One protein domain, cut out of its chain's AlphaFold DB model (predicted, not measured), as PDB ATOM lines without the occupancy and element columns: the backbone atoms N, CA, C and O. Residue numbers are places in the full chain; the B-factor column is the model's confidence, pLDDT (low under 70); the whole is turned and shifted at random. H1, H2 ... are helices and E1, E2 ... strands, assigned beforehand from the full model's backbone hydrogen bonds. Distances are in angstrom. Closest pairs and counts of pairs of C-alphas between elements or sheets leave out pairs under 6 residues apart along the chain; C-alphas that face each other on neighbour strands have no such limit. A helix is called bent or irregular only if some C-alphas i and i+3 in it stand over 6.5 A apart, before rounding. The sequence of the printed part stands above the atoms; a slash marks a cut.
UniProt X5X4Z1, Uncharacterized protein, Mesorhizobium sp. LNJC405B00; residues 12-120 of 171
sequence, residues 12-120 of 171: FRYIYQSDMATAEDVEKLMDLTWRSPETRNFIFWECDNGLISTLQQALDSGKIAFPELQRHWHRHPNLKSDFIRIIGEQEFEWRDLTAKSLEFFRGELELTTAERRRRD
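This is residues 12 to 120 of the 171 residues of an uncharacterized protein of Mesorhizobium sp. LNJC405B00 (UniProt X5X4Z1). A strongly twisted sheet of five strands, curled like part of a barrel, makes the body of an elongated domain, with E2 and E5 in its middle and H1 packed slantwise over E5. H2 meets H1 at residues 23 to 26, while H3, over E3 and E4, and H4, after E5, lie toward opposite ends of the long axis. The 109 printed residues hold four named helices and five named strands, in the order E1 H1 E2 H2 E3 E4 H3 E5 H4, of mixed class, and the mixed sheet runs E1 E2 E5 E3 E4. The whole is compact, with a radius of gyration of the C-alphas of 15.2 A and spans of 48 by 26 by 21 A.

E1, residues 12 to 16, and E2, residues 39 to 46, are parallel neighbours, with N 13 and O 40 2.9 A apart. E1, H1, residues 23 to 35, and E2 form a strand-helix-strand unit, two parallel neighbour strands with a helix between, and its crossover is right-handed. H1 is over E5, residues 103 to 111, at a height over the sheet of 8.9 A, and the C-alphas of Met 30 and Leu 111 are their closest, 7.0 A apart. H2, residues 53 to 60, is not on the sheet; it touches residues 23 to 26 of H1 at a steep tilt of 48 degrees, the closest C-alphas being those of Ala 23 and Thr 54, 5.7 A. E5 is antiparallel to E2, with N 43 and O 107 2.8 A apart, and to E3, residues 69 to 75, with N 104 and O 73 2.8 A apart. E3 forms a hairpin with E4, residues 83 to 85, with N 74 and O 84 2.9 A apart. H3, residues 90 to 98, is over E3 and E4; the closest C-alphas of E3 and H3 are those of His 74 and Thr 98, 7.0 A. E2, H2, E3, with E5 between the two strands in the sheet, and E4, H3, E5, with E3 between them, are split strand-helix-strand units, their two strands running the same way but not neighbours, and the crossover of each is right-handed. H4, residues 113 to 120, is close to H1 but not clearly touching, with C-alphas of Trp 34 and Arg 116 closest at 6.7 A. Every O i to N i+4 pair is within hydrogen-bond range in H1, H2 and H4; in H3 it is 3 of 5.

E1 begins at C-alpha 12, (-13.313, -17.213, -46.143). H1 is 18.4 A long, E2 22.9 A, E3 16.9 A and E5 25.4 A. H3 is irregular, with C-alphas 93 and 96 7.3 A apart. H4 ends at C-alpha 120, (-3.937, -8.954, -64.984).

The C-alphas farthest apart, of Asp 96 and Asp 120, are 49.0 A apart. The printed part has no cut and no long link. Its mean pLDDT is 88.5, with residues 89 to 93, 95 and 97 under 70.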
ATOM      1  N   PHE A  12     -13.448 -18.507 -46.797       86.94
ATOM      2  CA  PHE A  12     -13.313 -17.213 -46.143       86.94
ATOM      3  C   PHE A  12     -12.027 -17.174 -45.326       86.94
ATOM      4  O   PHE A  12     -11.557 -18.198 -44.828       86.94
ATOM      5  N   ARG A  13     -11.448 -15.980 -45.213       88.31
ATOM      6  CA  ARG A  13     -10.242 -15.719 -44.433       88.31
ATOM      7  C   ARG A  13     -10.486 -14.542 -43.503       88.31
ATOM      8  O   ARG A  13     -10.955 -13.500 -43.949       88.31
ATOM      9  N   TYR A  14     -10.140 -14.719 -42.234       89.25
ATOM     10  CA  TYR A  14     -10.151 -13.655 -41.239       89.25
ATOM     11  C   TYR A  14      -8.749 -13.082 -41.093       89.25
ATOM     12  O   TYR A  14      -7.787 -13.835 -40.951       89.25
ATOM     13  N   ILE A  15      -8.643 -11.761 -41.170       90.19
ATOM     14  CA  ILE A  15      -7.382 -11.030 -41.100       90.19
ATOM     15  C   ILE A  15      -7.537  -9.951 -40.041       90.19
ATOM     16  O   ILE A  15      -8.498  -9.175 -40.073       90.19
ATOM     17  N   TYR A  16      -6.595  -9.893 -39.107       88.62
ATOM     18  CA  TYR A  16      -6.565  -8.826 -38.124       88.62
ATOM     19  C   TYR A  16      -5.728  -7.674 -38.653       88.62
ATOM     20  O   TYR A  16      -4.693  -7.874 -39.286       88.62
ATOM     21  N   GLN A  17      -6.138  -6.450 -38.338       87.12
ATOM     22  CA  GLN A  17      -5.345  -5.264 -38.652       87.12
ATOM     23  C   GLN A  17      -3.906  -5.335 -38.111       87.12
ATOM     24  O   GLN A  17      -2.982  -4.855 -38.764       87.12
ATOM     25  N   SER A  18      -3.699  -5.981 -36.958       85.06
ATOM     26  CA  SER A  18      -2.371  -6.211 -36.372       85.06
ATOM     27  C   SER A  18      -1.434  -7.034 -37.258       85.06
ATOM     28  O   SER A  18      -0.220  -6.927 -37.112       85.06
ATOM     29  N   ASP A  19      -1.980  -7.835 -38.175       84.81
ATOM     30  CA  ASP A  19      -1.206  -8.709 -39.060       84.81
ATOM     31  C   ASP A  19      -0.656  -7.952 -40.284       84.81
ATOM     32  O   ASP A  19       0.086  -8.515 -41.085       84.81
ATOM     33  N   MET A  20      -1.017  -6.672 -40.445       87.19
ATOM     34  CA  MET A  20      -0.671  -5.832 -41.594       87.19
ATOM     35  C   MET A  20       0.155  -4.615 -41.166       87.19
ATOM     36  O   MET A  20      -0.198  -3.472 -41.436       87.19
ATOM     37  N   ALA A  21       1.268  -4.837 -40.470       85.19
ATOM     38  CA  ALA A  21       2.071  -3.739 -39.930       85.19
ATOM     39  C   ALA A  21       2.737  -2.876 -41.020       85.19
ATOM     40  O   ALA A  21       3.020  -1.699 -40.791       85.19
ATOM     41  N   THR A  22       2.999  -3.442 -42.202       91.81
ATOM     42  CA  THR A  22       3.779  -2.783 -43.256       91.81
ATOM     43  C   THR A  22       3.016  -2.645 -44.572       91.81
ATOM     44  O   THR A  22       2.024  -3.325 -44.834       91.81
ATOM     45  N   ALA A  23       3.512  -1.770 -45.453       91.88
ATOM     46  CA  ALA A  23       2.997  -1.658 -46.819       91.88
ATOM     47  C   ALA A  23       3.202  -2.953 -47.628       91.88
ATOM     48  O   ALA A  23       2.403  -3.263 -48.508       91.88
ATOM     49  N   GLU A  24       4.247  -3.727 -47.315       94.50
ATOM     50  CA  GLU A  24       4.506  -5.018 -47.955       94.50
ATOM     51  C   GLU A  24       3.427  -6.047 -47.593       94.50
ATOM     52  O   GLU A  24       3.000  -6.817 -48.451       94.50
ATOM     53  N   ASP A  25       2.941  -6.036 -46.351       93.12
ATOM     54  CA  ASP A  25       1.882  -6.948 -45.903       93.12
ATOM     55  C   ASP A  25       0.553  -6.650 -46.602       93.12
ATOM     56  O   ASP A  25      -0.142  -7.568 -47.041       93.12
ATOM     57  N   VAL A  26       0.235  -5.365 -46.786       93.69
ATOM     58  CA  VAL A  26      -0.941  -4.939 -47.559       93.69
ATOM     59  C   VAL A  26      -0.810  -5.369 -49.022       93.69
ATOM     60  O   VAL A  26      -1.757  -5.920 -49.580       93.69
ATOM     61  N   GLU A  27       0.363  -5.207 -49.640       94.88
ATOM     62  CA  GLU A  27       0.590  -5.655 -51.021       94.88
ATOM     63  C   GLU A  27       0.485  -7.186 -51.149       94.88
ATOM     64  O   GLU A  27      -0.134  -7.686 -52.090       94.88
ATOM     65  N   LYS A  28       1.007  -7.952 -50.177       94.06
ATOM     66  CA  LYS A  28       0.833  -9.417 -50.105       94.06
ATOM     67  C   LYS A  28      -0.634  -9.805 -49.974       94.06
ATOM     68  O   LYS A  28      -1.077 -10.760 -50.611       94.06
ATOM     69  N   LEU A  29      -1.398  -9.076 -49.166       93.69
ATOM     70  CA  LEU A  29      -2.829  -9.307 -49.038       93.69
ATOM     71  C   LEU A  29      -3.556  -9.023 -50.357       93.69
ATOM     72  O   LEU A  29      -4.379  -9.829 -50.791       93.69
ATOM     73  N   MET A  30      -3.216  -7.933 -51.042       95.12
ATOM     74  CA  MET A  30      -3.749  -7.628 -52.370       95.12
ATOM     75  C   MET A  30      -3.397  -8.719 -53.393       95.12
ATOM     76  O   MET A  30      -4.264  -9.150 -54.153       95.12
ATOM     77  N   ASP A  31      -2.161  -9.226 -53.378       95.00
ATOM     78  CA  ASP A  31      -1.728 -10.372 -54.186       95.00
ATOM     79  C   ASP A  31      -2.581 -11.614 -53.927       95.00
ATOM     80  O   ASP A  31      -2.999 -12.288 -54.871       95.00
ATOM     81  N   LEU A  32      -2.856 -11.916 -52.659       93.12
ATOM     82  CA  LEU A  32      -3.682 -13.054 -52.273       93.12
ATOM     83  C   LEU A  32      -5.131 -12.890 -52.749       93.12
ATOM     84  O   LEU A  32      -5.686 -13.825 -53.324       93.12
ATOM     85  N   THR A  33      -5.722 -11.708 -52.573       93.75
ATOM     86  CA  THR A  33      -7.084 -11.389 -53.040       93.75
ATOM     87  C   THR A  33      -7.201 -11.435 -54.567       93.75
ATOM     88  O   THR A  33      -8.250 -11.784 -55.112       93.75
ATOM     89  N   TRP A  34      -6.125 -11.101 -55.282       95.62
ATOM     90  CA  TRP A  34      -6.067 -11.226 -56.735       95.62
ATOM     91  C   TRP A  34      -5.985 -12.691 -57.188       95.62
ATOM     92  O   TRP A  34      -6.733 -13.085 -58.079       95.62
ATOM     93  N   ARG A  35      -5.118 -13.501 -56.563       93.62
ATOM     94  CA  ARG A  35      -4.878 -14.907 -56.949       93.62
ATOM     95  C   ARG A  35      -6.022 -15.857 -56.601       93.62
ATOM     96  O   ARG A  35      -6.166 -16.873 -57.272       93.62
ATOM     97  N   SER A  36      -6.800 -15.542 -55.568       91.94
ATOM     98  CA  SER A  36      -7.895 -16.384 -55.071       91.94
ATOM     99  C   SER A  36      -9.201 -15.589 -54.987       91.94
ATOM    100  O   SER A  36      -9.667 -15.295 -53.883       91.94
ATOM    101  N   PRO A  37      -9.797 -15.192 -56.131       88.38
ATOM    102  CA  PRO A  37     -11.011 -14.373 -56.165       88.38
ATOM    103  C   PRO A  37     -12.237 -15.053 -55.535       88.38
ATOM    104  O   PRO A  37     -13.178 -14.375 -55.144       88.38
ATOM    105  N   GLU A  38     -12.237 -16.379 -55.429       88.06
ATOM    106  CA  GLU A  38     -13.267 -17.173 -54.756       88.06
ATOM    107  C   GLU A  38     -13.199 -17.108 -53.221       88.06
ATOM    108  O   GLU A  38     -14.145 -17.526 -52.548       88.06
ATOM    109  N   THR A  39     -12.094 -16.598 -52.663       90.62
ATOM    110  CA  THR A  39     -11.914 -16.449 -51.217       90.62
ATOM    111  C   THR A  39     -12.341 -15.059 -50.761       90.62
ATOM    112  O   THR A  39     -11.745 -14.059 -51.158       90.62
ATOM    113  N   ARG A  40     -13.319 -14.996 -49.852       91.38
ATOM    114  CA  ARG A  40     -13.730 -13.740 -49.204       91.38
ATOM    115  C   ARG A  40     -12.749 -13.394 -48.086       91.38
ATOM    116  O   ARG A  40     -12.559 -14.185 -47.160       91.38
ATOM    117  N   ASN A  41     -12.113 -12.230 -48.165       93.31
ATOM    118  CA  ASN A  41     -11.157 -11.771 -47.158       93.31
ATOM    119  C   ASN A  41     -11.854 -10.767 -46.239       93.31
ATOM    120  O   ASN A  41     -12.190  -9.672 -46.669       93.31
ATOM    121  N   PHE A  42     -12.079 -11.130 -44.980       93.50
ATOM    122  CA  PHE A  42     -12.676 -10.242 -43.986       93.50
ATOM    123  C   PHE A  42     -11.588  -9.656 -43.096       93.50
ATOM    124  O   PHE A  42     -10.842 -10.395 -42.448       93.50
ATOM    125  N   ILE A  43     -11.526  -8.329 -43.046       93.94
ATOM    126  CA  ILE A  43     -10.616  -7.589 -42.178       93.94
ATOM    127  C   ILE A  43     -11.383  -7.113 -40.952       93.94
ATOM    128  O   ILE A  43     -12.466  -6.537 -41.084       93.94
ATOM    129  N   PHE A  44     -10.793  -7.330 -39.777       93.38
ATOM    130  CA  PHE A  44     -11.279  -6.792 -38.513       93.38
ATOM    131  C   PHE A  44     -10.337  -5.722 -37.970       93.38
ATOM    132  O   PHE A  44      -9.125  -5.939 -37.870       93.38
ATOM    133  N   TRP A  45     -10.909  -4.588 -37.575       93.88
ATOM    134  CA  TRP A  45     -10.191  -3.504 -36.908       93.88
ATOM    135  C   TRP A  45     -11.031  -2.900 -35.796       93.88
ATOM    136  O   TRP A  45     -12.259  -2.906 -35.860       93.88
ATOM    137  N   GLU A  46     -10.361  -2.419 -34.757       92.94
ATOM    138  CA  GLU A  46     -11.014  -1.834 -33.589       92.94
ATOM    139  C   GLU A  46     -11.690  -0.514 -33.962       92.94
ATOM    140  O   GLU A  46     -11.121   0.304 -34.692       92.94
ATOM    141  N   CYS A  47     -12.903  -0.298 -33.452       91.00
ATOM    142  CA  CYS A  47     -13.675   0.898 -33.773       91.00
ATOM    143  C   CYS A  47     -12.960   2.190 -33.355       91.00
ATOM    144  O   CYS A  47     -12.998   3.167 -34.103       91.00
ATOM    145  N   ASP A  48     -12.267   2.170 -32.216       89.94
ATOM    146  CA  ASP A  48     -11.629   3.359 -31.638       89.94
ATOM    147  C   ASP A  48     -10.271   3.693 -32.273       89.94
ATOM    148  O   ASP A  48      -9.840   4.844 -32.244       89.94
ATOM    149  N   ASN A  49      -9.606   2.707 -32.881       88.56
ATOM    150  CA  ASN A  49      -8.272   2.875 -33.467       88.56
ATOM    151  C   ASN A  49      -8.297   3.165 -34.973       88.56
ATOM    152  O   ASN A  49      -7.277   3.557 -35.541       88.56
ATOM    153  N   GLY A  50      -9.451   2.990 -35.626       89.00
ATOM    154  CA  GLY A  50      -9.587   3.172 -37.068       89.00
ATOM    155  C   GLY A  50      -8.739   2.189 -37.884       89.00
ATOM    156  O   GLY A  50      -8.171   1.227 -37.360       89.00
ATOM    157  N   LEU A  51      -8.670   2.423 -39.196       90.81
ATOM    158  CA  LEU A  51      -7.814   1.645 -40.090       90.81
ATOM    159  C   LEU A  51      -6.346   2.050 -39.913       90.81
ATOM    160  O   LEU A  51      -6.027   3.232 -39.779       90.81
ATOM    161  N   ILE A  52      -5.431   1.081 -39.978       92.75
ATOM    162  CA  ILE A  52      -3.991   1.374 -40.074       92.75
ATOM    163  C   ILE A  52      -3.716   2.257 -41.293       92.75
ATOM    164  O   ILE A  52      -4.324   2.096 -42.354       92.75
ATOM    165  N   SER A  53      -2.740   3.155 -41.162       92.12
ATOM    166  CA  SER A  53      -2.420   4.155 -42.184       92.12
ATOM    167  C   SER A  53      -2.106   3.553 -43.557       92.12
ATOM    168  O   SER A  53      -2.500   4.118 -44.572       92.12
ATOM    169  N   THR A  54      -1.445   2.397 -43.616       93.12
ATOM    170  CA  THR A  54      -1.109   1.704 -44.871       93.12
ATOM    171  C   THR A  54      -2.349   1.181 -45.594       93.12
ATOM    172  O   THR A  54      -2.470   1.332 -46.810       93.12
ATOM    173  N   LEU A  55      -3.298   0.606 -44.854       93.25
ATOM    174  CA  LEU A  55      -4.561   0.117 -45.402       93.25
ATOM    175  C   LEU A  55      -5.476   1.284 -45.788       93.25
ATOM    176  O   LEU A  55      -6.084   1.254 -46.856       93.25
ATOM    177  N   GLN A  56      -5.498   2.347 -44.976       94.69
ATOM    178  CA  GLN A  56      -6.199   3.587 -45.300       94.69
ATOM    179  C   GLN A  56      -5.660   4.207 -46.598       94.69
ATOM    180  O   GLN A  56      -6.438   4.529 -47.484       94.69
ATOM    181  N   GLN A  57      -4.339   4.274 -46.788       94.75
ATOM    182  CA  GLN A  57      -3.741   4.761 -48.041       94.75
ATOM    183  C   GLN A  57      -4.117   3.902 -49.256       94.75
ATOM    184  O   GLN A  57      -4.331   4.427 -50.352       94.75
ATOM    185  N   ALA A  58      -4.194   2.576 -49.102       94.50
ATOM    186  CA  ALA A  58      -4.643   1.692 -50.177       94.50
ATOM    187  C   ALA A  58      -6.117   1.943 -50.541       94.50
ATOM    188  O   ALA A  58      -6.473   1.903 -51.722       94.50
ATOM    189  N   LEU A  59      -6.953   2.224 -49.538       95.38
ATOM    190  CA  LEU A  59      -8.355   2.588 -49.721       95.38
ATOM    191  C   LEU A  59      -8.482   3.952 -50.416       95.38
ATOM    192  O   LEU A  59      -9.133   4.049 -51.454       95.38
ATOM    193  N   ASP A  60      -7.784   4.973 -49.916       96.50
ATOM    194  CA  ASP A  60      -7.814   6.345 -50.445       96.50
ATOM    195  C   ASP A  60      -7.275   6.430 -51.879       96.50
ATOM    196  O   ASP A  60      -7.772   7.198 -52.701       96.50
ATOM    197  N   SER A  61      -6.275   5.608 -52.213       95.62
ATOM    198  CA  SER A  61      -5.741   5.504 -53.578       95.62
ATOM    199  C   SER A  61      -6.619   4.683 -54.530       95.62
ATOM    200  O   SER A  61      -6.276   4.542 -55.705       95.62
ATOM    201  N   GLY A  62      -7.739   4.130 -54.053       95.56
ATOM    202  CA  GLY A  62      -8.679   3.357 -54.864       95.56
ATOM    203  C   GLY A  62      -8.137   2.002 -55.322       95.56
ATOM    204  O   GLY A  62      -8.613   1.451 -56.317       95.56
ATOM    205  N   LYS A  63      -7.131   1.451 -54.631       96.44
ATOM    206  CA  LYS A  63      -6.599   0.109 -54.918       96.44
ATOM    207  C   LYS A  63      -7.496  -0.986 -54.345       96.44
ATOM    208  O   LYS A  63      -7.677  -2.035 -54.965       96.44
ATOM    209  N   ILE A  64      -8.070  -0.721 -53.177       96.44
ATOM    210  CA  ILE A  64      -8.969  -1.629 -52.465       96.44
ATOM    211  C   ILE A  64     -10.315  -0.954 -52.197       96.44
ATOM    212  O   ILE A  64     -10.429   0.269 -52.265       96.44
ATOM    213  N   ALA A  65     -11.322  -1.757 -51.878       96.44
ATOM    214  CA  ALA A  65     -12.637  -1.308 -51.449       96.44
ATOM    215  C   ALA A  65     -13.199  -2.229 -50.361       96.44
ATOM    216  O   ALA A  65     -12.876  -3.417 -50.313       96.44
ATOM    217  N   PHE A  66     -14.077  -1.665 -49.528       95.56
ATOM    218  CA  PHE A  66     -14.900  -2.394 -48.565       95.56
ATOM    219  C   PHE A  66     -16.380  -2.240 -48.943       95.56
ATOM    220  O   PHE A  66     -17.043  -1.349 -48.410       95.56
ATOM    221  N   PRO A  67     -16.909  -3.034 -49.897       92.19
ATOM    222  CA  PRO A  67     -18.296  -2.897 -50.351       92.19
ATOM    223  C   PRO A  67     -19.307  -3.149 -49.231       92.19
ATOM    224  O   PRO A  67     -20.370  -2.532 -49.209       92.19
ATOM    225  N   GLU A  68     -18.965  -4.026 -48.286       91.81
ATOM    226  CA  GLU A  68     -19.760  -4.276 -47.096       91.81
ATOM    227  C   GLU A  68     -18.931  -3.992 -45.844       91.81
ATOM    228  O   GLU A  68     -17.929  -4.661 -45.568       91.81
ATOM    229  N   LEU A  69     -19.381  -2.999 -45.074       92.62
ATOM    230  CA  LEU A  69     -18.828  -2.644 -43.775       92.62
ATOM    231  C   LEU A  69     -19.873  -2.896 -42.690       92.62
ATOM    232  O   LEU A  69     -20.956  -2.312 -42.704       92.62
ATOM    233  N   GLN A  70     -19.540  -3.756 -41.735       93.50
ATOM    234  CA  GLN A  70     -20.407  -4.090 -40.611       93.50
ATOM    235  C   GLN A  70     -19.757  -3.697 -39.285       93.50
ATOM    236  O   GLN A  70     -18.549  -3.840 -39.111       93.50
ATOM    237  N   ARG A  71     -20.575  -3.245 -38.333       91.19
ATOM    238  CA  ARG A  71     -20.176  -2.877 -36.965       91.19
ATOM    239  C   ARG A  71     -20.746  -3.879 -35.943       91.19
ATOM    240  O   ARG A  71     -21.532  -4.753 -36.324       91.19
ATOM    241  N   HIS A  72     -20.373  -3.723 -34.671       90.31
ATOM    242  CA  HIS A  72     -20.845  -4.486 -33.513       90.31
ATOM    243  C   HIS A  72     -20.320  -5.920 -33.492       90.31
ATOM    244  O   HIS A  72     -21.024  -6.864 -33.127       90.31
ATOM    245  N   TRP A  73     -19.074  -6.086 -33.936       91.81
ATOM    246  CA  TRP A  73     -18.350  -7.341 -33.808       91.81
ATOM    247  C   TRP A  73     -17.518  -7.331 -32.534       91.81
ATOM    248  O   TRP A  73     -16.823  -6.364 -32.244       91.81
ATOM    249  N   HIS A  74     -17.554  -8.432 -31.796       90.00
ATOM    250  CA  HIS A  74     -16.772  -8.636 -30.584       90.00
ATOM    251  C   HIS A  74     -16.010  -9.950 -30.706       90.00
ATOM    252  O   HIS A  74     -16.495 -10.903 -31.323       90.00
ATOM    253  N   ARG A  75     -14.819 -10.030 -30.109       86.38
ATOM    254  CA  ARG A  75     -14.117 -11.315 -30.006       86.38
ATOM    255  C   ARG A  75     -14.922 -12.277 -29.141       86.38
ATOM    256  O   ARG A  75     -15.426 -11.894 -28.085       86.38
ATOM    257  N   HIS A  76     -14.996 -13.531 -29.565       84.62
ATOM    258  CA  HIS A  76     -15.626 -14.570 -28.768       84.62
ATOM    259  C   HIS A  76     -14.795 -14.828 -27.491       84.62
ATOM    260  O   HIS A  76     -13.585 -15.056 -27.588       84.62
ATOM    261  N   PRO A  77     -15.401 -14.852 -26.287       79.31
ATOM    262  CA  PRO A  77     -14.658 -14.911 -25.020       79.31
ATOM    263  C   PRO A  77     -13.817 -16.186 -24.867       79.31
ATOM    264  O   PRO A  77     -12.722 -16.152 -24.313       79.31
ATOM    265  N   ASN A  78     -14.304 -17.306 -25.411       81.62
ATOM    266  CA  ASN A  78     -13.638 -18.610 -25.300       81.62
ATOM    267  C   ASN A  78     -12.890 -19.038 -26.572       81.62
ATOM    268  O   ASN A  78     -12.147 -20.016 -26.543       81.62
ATOM    269  N   LEU A  79     -13.089 -18.340 -27.695       80.81
ATOM    270  CA  LEU A  79     -12.554 -18.739 -28.999       80.81
ATOM    271  C   LEU A  79     -11.731 -17.576 -29.544       80.81
ATOM    272  O   LEU A  79     -12.258 -16.647 -30.143       80.81
ATOM    273  N   LYS A  80     -10.417 -17.627 -29.313       73.56
ATOM    274  CA  LYS A  80      -9.498 -16.503 -29.575       73.56
ATOM    275  C   LYS A  80      -9.534 -15.966 -31.010       73.56
ATOM    276  O   LYS A  80      -9.217 -14.792 -31.208       73.56
ATOM    277  N   SER A  81      -9.868 -16.826 -31.969       76.19
ATOM    278  CA  SER A  81      -9.861 -16.516 -33.402       76.19
ATOM    279  C   SER A  81     -11.248 -16.244 -33.975       76.19
ATOM    280  O   SER A  81     -11.343 -16.005 -35.176       76.19
ATOM    281  N   ASP A  82     -12.293 -16.312 -33.153       83.94
ATOM    282  CA  ASP A  82     -13.672 -16.193 -33.608       83.94
ATOM    283  C   ASP A  82     -14.295 -14.869 -33.166       83.94
ATOM    284  O   ASP A  82     -13.920 -14.282 -32.143       83.94
ATOM    285  N   PHE A  83     -15.262 -14.409 -33.949       85.69
ATOM    286  CA  PHE A  83     -15.966 -13.162 -33.707       85.69
ATOM    287  C   PHE A  83     -17.467 -13.382 -33.734       85.69
ATOM    288  O   PHE A  83     -18.001 -14.079 -34.594       85.69
ATOM    289  N   ILE A  84     -18.156 -12.703 -32.828       86.88
ATOM    290  CA  ILE A  84     -19.610 -12.687 -32.764       86.88
ATOM    291  C   ILE A  84     -20.106 -11.293 -33.103       86.88
ATOM    292  O   ILE A  84     -19.545 -10.293 -32.651       86.88
ATOM    293  N   ARG A  85     -21.155 -11.227 -33.919       88.62
ATOM    294  CA  ARG A  85     -21.872  -9.984 -34.173       88.62
ATOM    295  C   ARG A  85     -23.063  -9.925 -33.240       88.62
ATOM    296  O   ARG A  85     -23.885 -10.833 -33.261       88.62
ATOM    297  N   ILE A  86     -23.162  -8.855 -32.468       83.31
ATOM    298  CA  ILE A  86     -24.253  -8.656 -31.519       83.31
ATOM    299  C   ILE A  86     -25.148  -7.550 -32.073       83.31
ATOM    300  O   ILE A  86     -24.690  -6.436 -32.313       83.31
ATOM    301  N   ILE A  87     -26.418  -7.868 -32.338       81.50
ATOM    302  CA  ILE A  87     -27.415  -6.925 -32.862       81.50
ATOM    303  C   ILE A  87     -28.773  -7.145 -32.182       81.50
ATOM    304  O   ILE A  87     -29.212  -8.281 -32.014       81.50
ATOM    305  N   GLY A  88     -29.471  -6.058 -31.838       76.44
ATOM    306  CA  GLY A  88     -30.842  -6.111 -31.313       76.44
ATOM    307  C   GLY A  88     -30.953  -6.767 -29.933       76.44
ATOM    308  O   GLY A  88     -30.116  -6.548 -29.067       76.44
ATOM    309  N   GLU A  89     -31.988  -7.578 -29.711       64.50
ATOM    310  CA  GLU A  89     -32.297  -8.177 -28.398       64.50
ATOM    311  C   GLU A  89     -31.206  -9.128 -27.868       64.50
ATOM    312  O   GLU A  89     -31.065  -9.286 -26.657       64.50
ATOM    313  N   GLN A  90     -30.367  -9.687 -28.752       64.31
ATOM    314  CA  GLN A  90     -29.191 -10.488 -28.371       64.31
ATOM    315  C   GLN A  90     -28.144  -9.676 -27.602       64.31
ATOM    316  O   GLN A  90     -27.288 -10.242 -26.927       64.31
ATOM    317  N   GLU A  91     -28.211  -8.346 -27.667       60.19
ATOM    318  CA  GLU A  91     -27.358  -7.476 -26.870       60.19
ATOM    319  C   GLU A  91     -27.550  -7.712 -25.372       60.19
ATOM    320  O   GLU A  91     -26.583  -7.599 -24.635       60.19
ATOM    321  N   PHE A  92     -28.744  -8.097 -24.910       59.44
ATOM    322  CA  PHE A  92     -28.996  -8.300 -23.482       59.44
ATOM    323  C   PHE A  92     -28.301  -9.553 -22.928       59.44
ATOM    324  O   PHE A  92     -27.685  -9.485 -21.870       59.44
ATOM    325  N   GLU A  93     -28.344 -10.675 -23.653       68.38
ATOM    326  CA  GLU A  93     -27.714 -11.933 -23.214       68.38
ATOM    327  C   GLU A  93     -26.186 -11.866 -23.245       68.38
ATOM    328  O   GLU A  93     -25.509 -12.466 -22.411       68.38
ATOM    329  N   TRP A  94     -25.635 -11.120 -24.203       72.38
ATOM    330  CA  TRP A  94     -24.192 -11.018 -24.390       72.38
ATOM    331  C   TRP A  94     -23.581  -9.770 -23.747       72.38
ATOM    332  O   TRP A  94     -22.360  -9.729 -23.599       72.38
ATOM    333  N   ARG A  95     -24.398  -8.797 -23.309       68.81
ATOM    334  CA  ARG A  95     -23.952  -7.513 -22.737       68.81
ATOM    335  C   ARG A  95     -22.938  -7.695 -21.636       68.81
ATOM    336  O   ARG A  95     -21.902  -7.055 -21.671       68.81
ATOM    337  N   ASP A  96     -23.204  -8.576 -20.682       70.88
ATOM    338  CA  ASP A  96     -22.328  -8.731 -19.520       70.88
ATOM    339  C   ASP A  96     -20.985  -9.379 -19.895       70.88
ATOM    340  O   ASP A  96     -19.953  -9.080 -19.291       70.88
ATOM    341  N   LEU A  97     -20.975 -10.218 -20.937       68.81
ATOM    342  CA  LEU A  97     -19.772 -10.869 -21.460       68.81
ATOM    343  C   LEU A  97     -18.947  -9.935 -22.355       68.81
ATOM    344  O   LEU A  97     -17.724 -10.076 -22.421       68.81
ATOM    345  N   THR A  98     -19.590  -8.980 -23.031       72.81
ATOM    346  CA  THR A  98     -18.935  -8.043 -23.957       72.81
ATOM    347  C   THR A  98     -18.835  -6.608 -23.445       72.81
ATOM    348  O   THR A  98     -18.162  -5.802 -24.076       72.81
ATOM    349  N   ALA A  99     -19.375  -6.281 -22.266       72.62
ATOM    350  CA  ALA A  99     -19.365  -4.927 -21.693       72.62
ATOM    351  C   ALA A  99     -17.956  -4.342 -21.518       72.62
ATOM    352  O   ALA A  99     -17.787  -3.128 -21.454       72.62
ATOM    353  N   LYS A 100     -16.941  -5.206 -21.412       72.56
ATOM    354  CA  LYS A 100     -15.523  -4.824 -21.328       72.56
ATOM    355  C   LYS A 100     -14.711  -5.245 -22.556       72.56
ATOM    356  O   LYS A 100     -13.491  -5.103 -22.540       72.56
ATOM    357  N   SER A 101     -15.345  -5.830 -23.571       81.88
ATOM    358  CA  SER A 101     -14.651  -6.292 -24.770       81.88
ATOM    359  C   SER A 101     -14.575  -5.178 -25.808       81.88
ATOM    360  O   SER A 101     -15.456  -4.327 -25.907       81.88
ATOM    361  N   LEU A 102     -13.488  -5.183 -26.579       87.94
ATOM    362  CA  LEU A 102     -13.306  -4.238 -27.672       87.94
ATOM    363  C   LEU A 102     -14.337  -4.505 -28.769       87.94
ATOM    364  O   LEU A 102     -14.642  -5.661 -29.088       87.94
ATOM    365  N   GLU A 103     -14.848  -3.423 -29.345       90.94
ATOM    366  CA  GLU A 103     -15.729  -3.458 -30.502       90.94
ATOM    367  C   GLU A 103     -14.903  -3.342 -31.789       90.94
ATOM    368  O   GLU A 103     -13.956  -2.556 -31.883       90.94
ATOM    369  N   PHE A 104     -15.276  -4.131 -32.791       93.06
ATOM    370  CA  PHE A 104     -14.609  -4.201 -34.079       93.06
ATOM    371  C   PHE A 104     -15.573  -3.880 -35.222       93.06
ATOM    372  O   PHE A 104     -16.761  -4.225 -35.213       93.06
ATOM    373  N   PHE A 105     -15.016  -3.278 -36.265       94.50
ATOM    374  CA  PHE A 105     -15.574  -3.309 -37.604       94.50
ATOM    375  C   PHE A 105     -15.163  -4.598 -38.315       94.50
ATOM    376  O   PHE A 105     -14.071  -5.119 -38.093       94.50
ATOM    377  N   ARG A 106     -16.028  -5.080 -39.208       94.56
ATOM    378  CA  ARG A 106     -15.735  -6.129 -40.185       94.56
ATOM    379  C   ARG A 106     -15.971  -5.579 -41.583       94.56
ATOM    380  O   ARG A 106     -17.116  -5.302 -41.942       94.56
ATOM    381  N   GLY A 107     -14.908  -5.470 -42.368       94.50
ATOM    382  CA  GLY A 107     -14.973  -5.107 -43.782       94.50
ATOM    383  C   GLY A 107     -14.612  -6.292 -44.666       94.50
ATOM    384  O   GLY A 107     -13.615  -6.967 -44.411       94.50
ATOM    385  N   GLU A 108     -15.394  -6.554 -45.710       95.06
ATOM    386  CA  GLU A 108     -14.945  -7.448 -46.781       95.06
ATOM    387  C   GLU A 108     -13.975  -6.709 -47.696       95.06
ATOM    388  O   GLU A 108     -14.340  -5.710 -48.299       95.06
ATOM    389  N   LEU A 109     -12.738  -7.183 -47.789       94.88
ATOM    390  CA  LEU A 109     -11.731  -6.607 -48.662       94.88
ATOM    391  C   LEU A 109     -11.921  -7.102 -50.095       94.88
ATOM    392  O   LEU A 109     -11.756  -8.290 -50.384       94.88
ATOM    393  N   GLU A 110     -12.097  -6.156 -51.009       95.56
ATOM    394  CA  GLU A 110     -12.031  -6.400 -52.442       95.56
ATOM    395  C   GLU A 110     -10.985  -5.515 -53.120       95.56
ATOM    396  O   GLU A 110     -10.717  -4.386 -52.711       95.56
ATOM    397  N   LEU A 111     -10.397  -6.025 -54.204       96.44
ATOM    398  CA  LEU A 111      -9.648  -5.189 -55.137       96.44
ATOM    399  C   LEU A 111     -10.618  -4.457 -56.052       96.44
ATOM    400  O   LEU A 111     -11.541  -5.075 -56.593       96.44
ATOM    401  N   THR A 112     -10.356  -3.179 -56.311       96.75
ATOM    402  CA  THR A 112     -11.146  -2.432 -57.288       96.75
ATOM    403  C   THR A 112     -10.950  -2.993 -58.698       96.75
ATOM    404  O   THR A 112      -9.925  -3.600 -59.027       96.75
ATOM    405  N   THR A 113     -11.923  -2.755 -59.580       95.94
ATOM    406  CA  THR A 113     -11.853  -3.189 -60.985       95.94
ATOM    407  C   THR A 113     -10.597  -2.670 -61.691       95.94
ATOM    408  O   THR A 113     -10.001  -3.384 -62.497       95.94
ATOM    409  N   ALA A 114     -10.180  -1.436 -61.389       95.25
ATOM    410  CA  ALA A 114      -8.980  -0.837 -61.965       95.25
ATOM    411  C   ALA A 114      -7.712  -1.582 -61.523       95.25
ATOM    412  O   ALA A 114      -6.876  -1.931 -62.358       95.25
ATOM    413  N   GLU A 115      -7.604  -1.886 -60.229       96.69
ATOM    414  CA  GLU A 115      -6.445  -2.571 -59.664       96.69
ATOM    415  C   GLU A 115      -6.356  -4.033 -60.120       96.69
ATOM    416  O   GLU A 115      -5.269  -4.505 -60.467       96.69
ATOM    417  N   ARG A 116      -7.494  -4.734 -60.232       95.44
ATOM    418  CA  ARG A 116      -7.538  -6.080 -60.832       95.44
ATOM    419  C   ARG A 116      -7.008  -6.072 -62.264       95.44
ATOM    420  O   ARG A 116      -6.061  -6.792 -62.562       95.44
ATOM    421  N   ARG A 117      -7.529  -5.185 -63.120       94.81
ATOM    422  CA  ARG A 117      -7.074  -5.059 -64.519       94.81
ATOM    423  C   ARG A 117      -5.587  -4.728 -64.619       94.81
ATOM    424  O   ARG A 117      -4.888  -5.271 -65.471       94.81
ATOM    425  N   ARG A 118      -5.088  -3.838 -63.752       95.69
ATOM    426  CA  ARG A 118      -3.661  -3.489 -63.695       95.69
ATOM    427  C   ARG A 118      -2.806  -4.733 -63.443       95.69
ATOM    428  O   ARG A 118      -1.794  -4.922 -64.117       95.69
ATOM    429  N   ARG A 119      -3.215  -5.575 -62.494       95.50
ATOM    430  CA  ARG A 119      -2.516  -6.811 -62.121       95.50
ATOM    431  C   ARG A 119      -2.606  -7.883 -63.206       95.50
ATOM    432  O   ARG A 119      -1.581  -8.478 -63.530       95.50
ATOM    433  N   ASP A 120      -3.763  -8.042 -63.843       94.12
ATOM    434  CA  ASP A 120      -3.937  -8.954 -64.984       94.12
ATOM    435  C   ASP A 120      -2.999  -8.585 -66.145       94.12
ATOM    436  O   ASP A 120      -2.274  -9.434 -66.666       94.12
TER     437      ASP A 120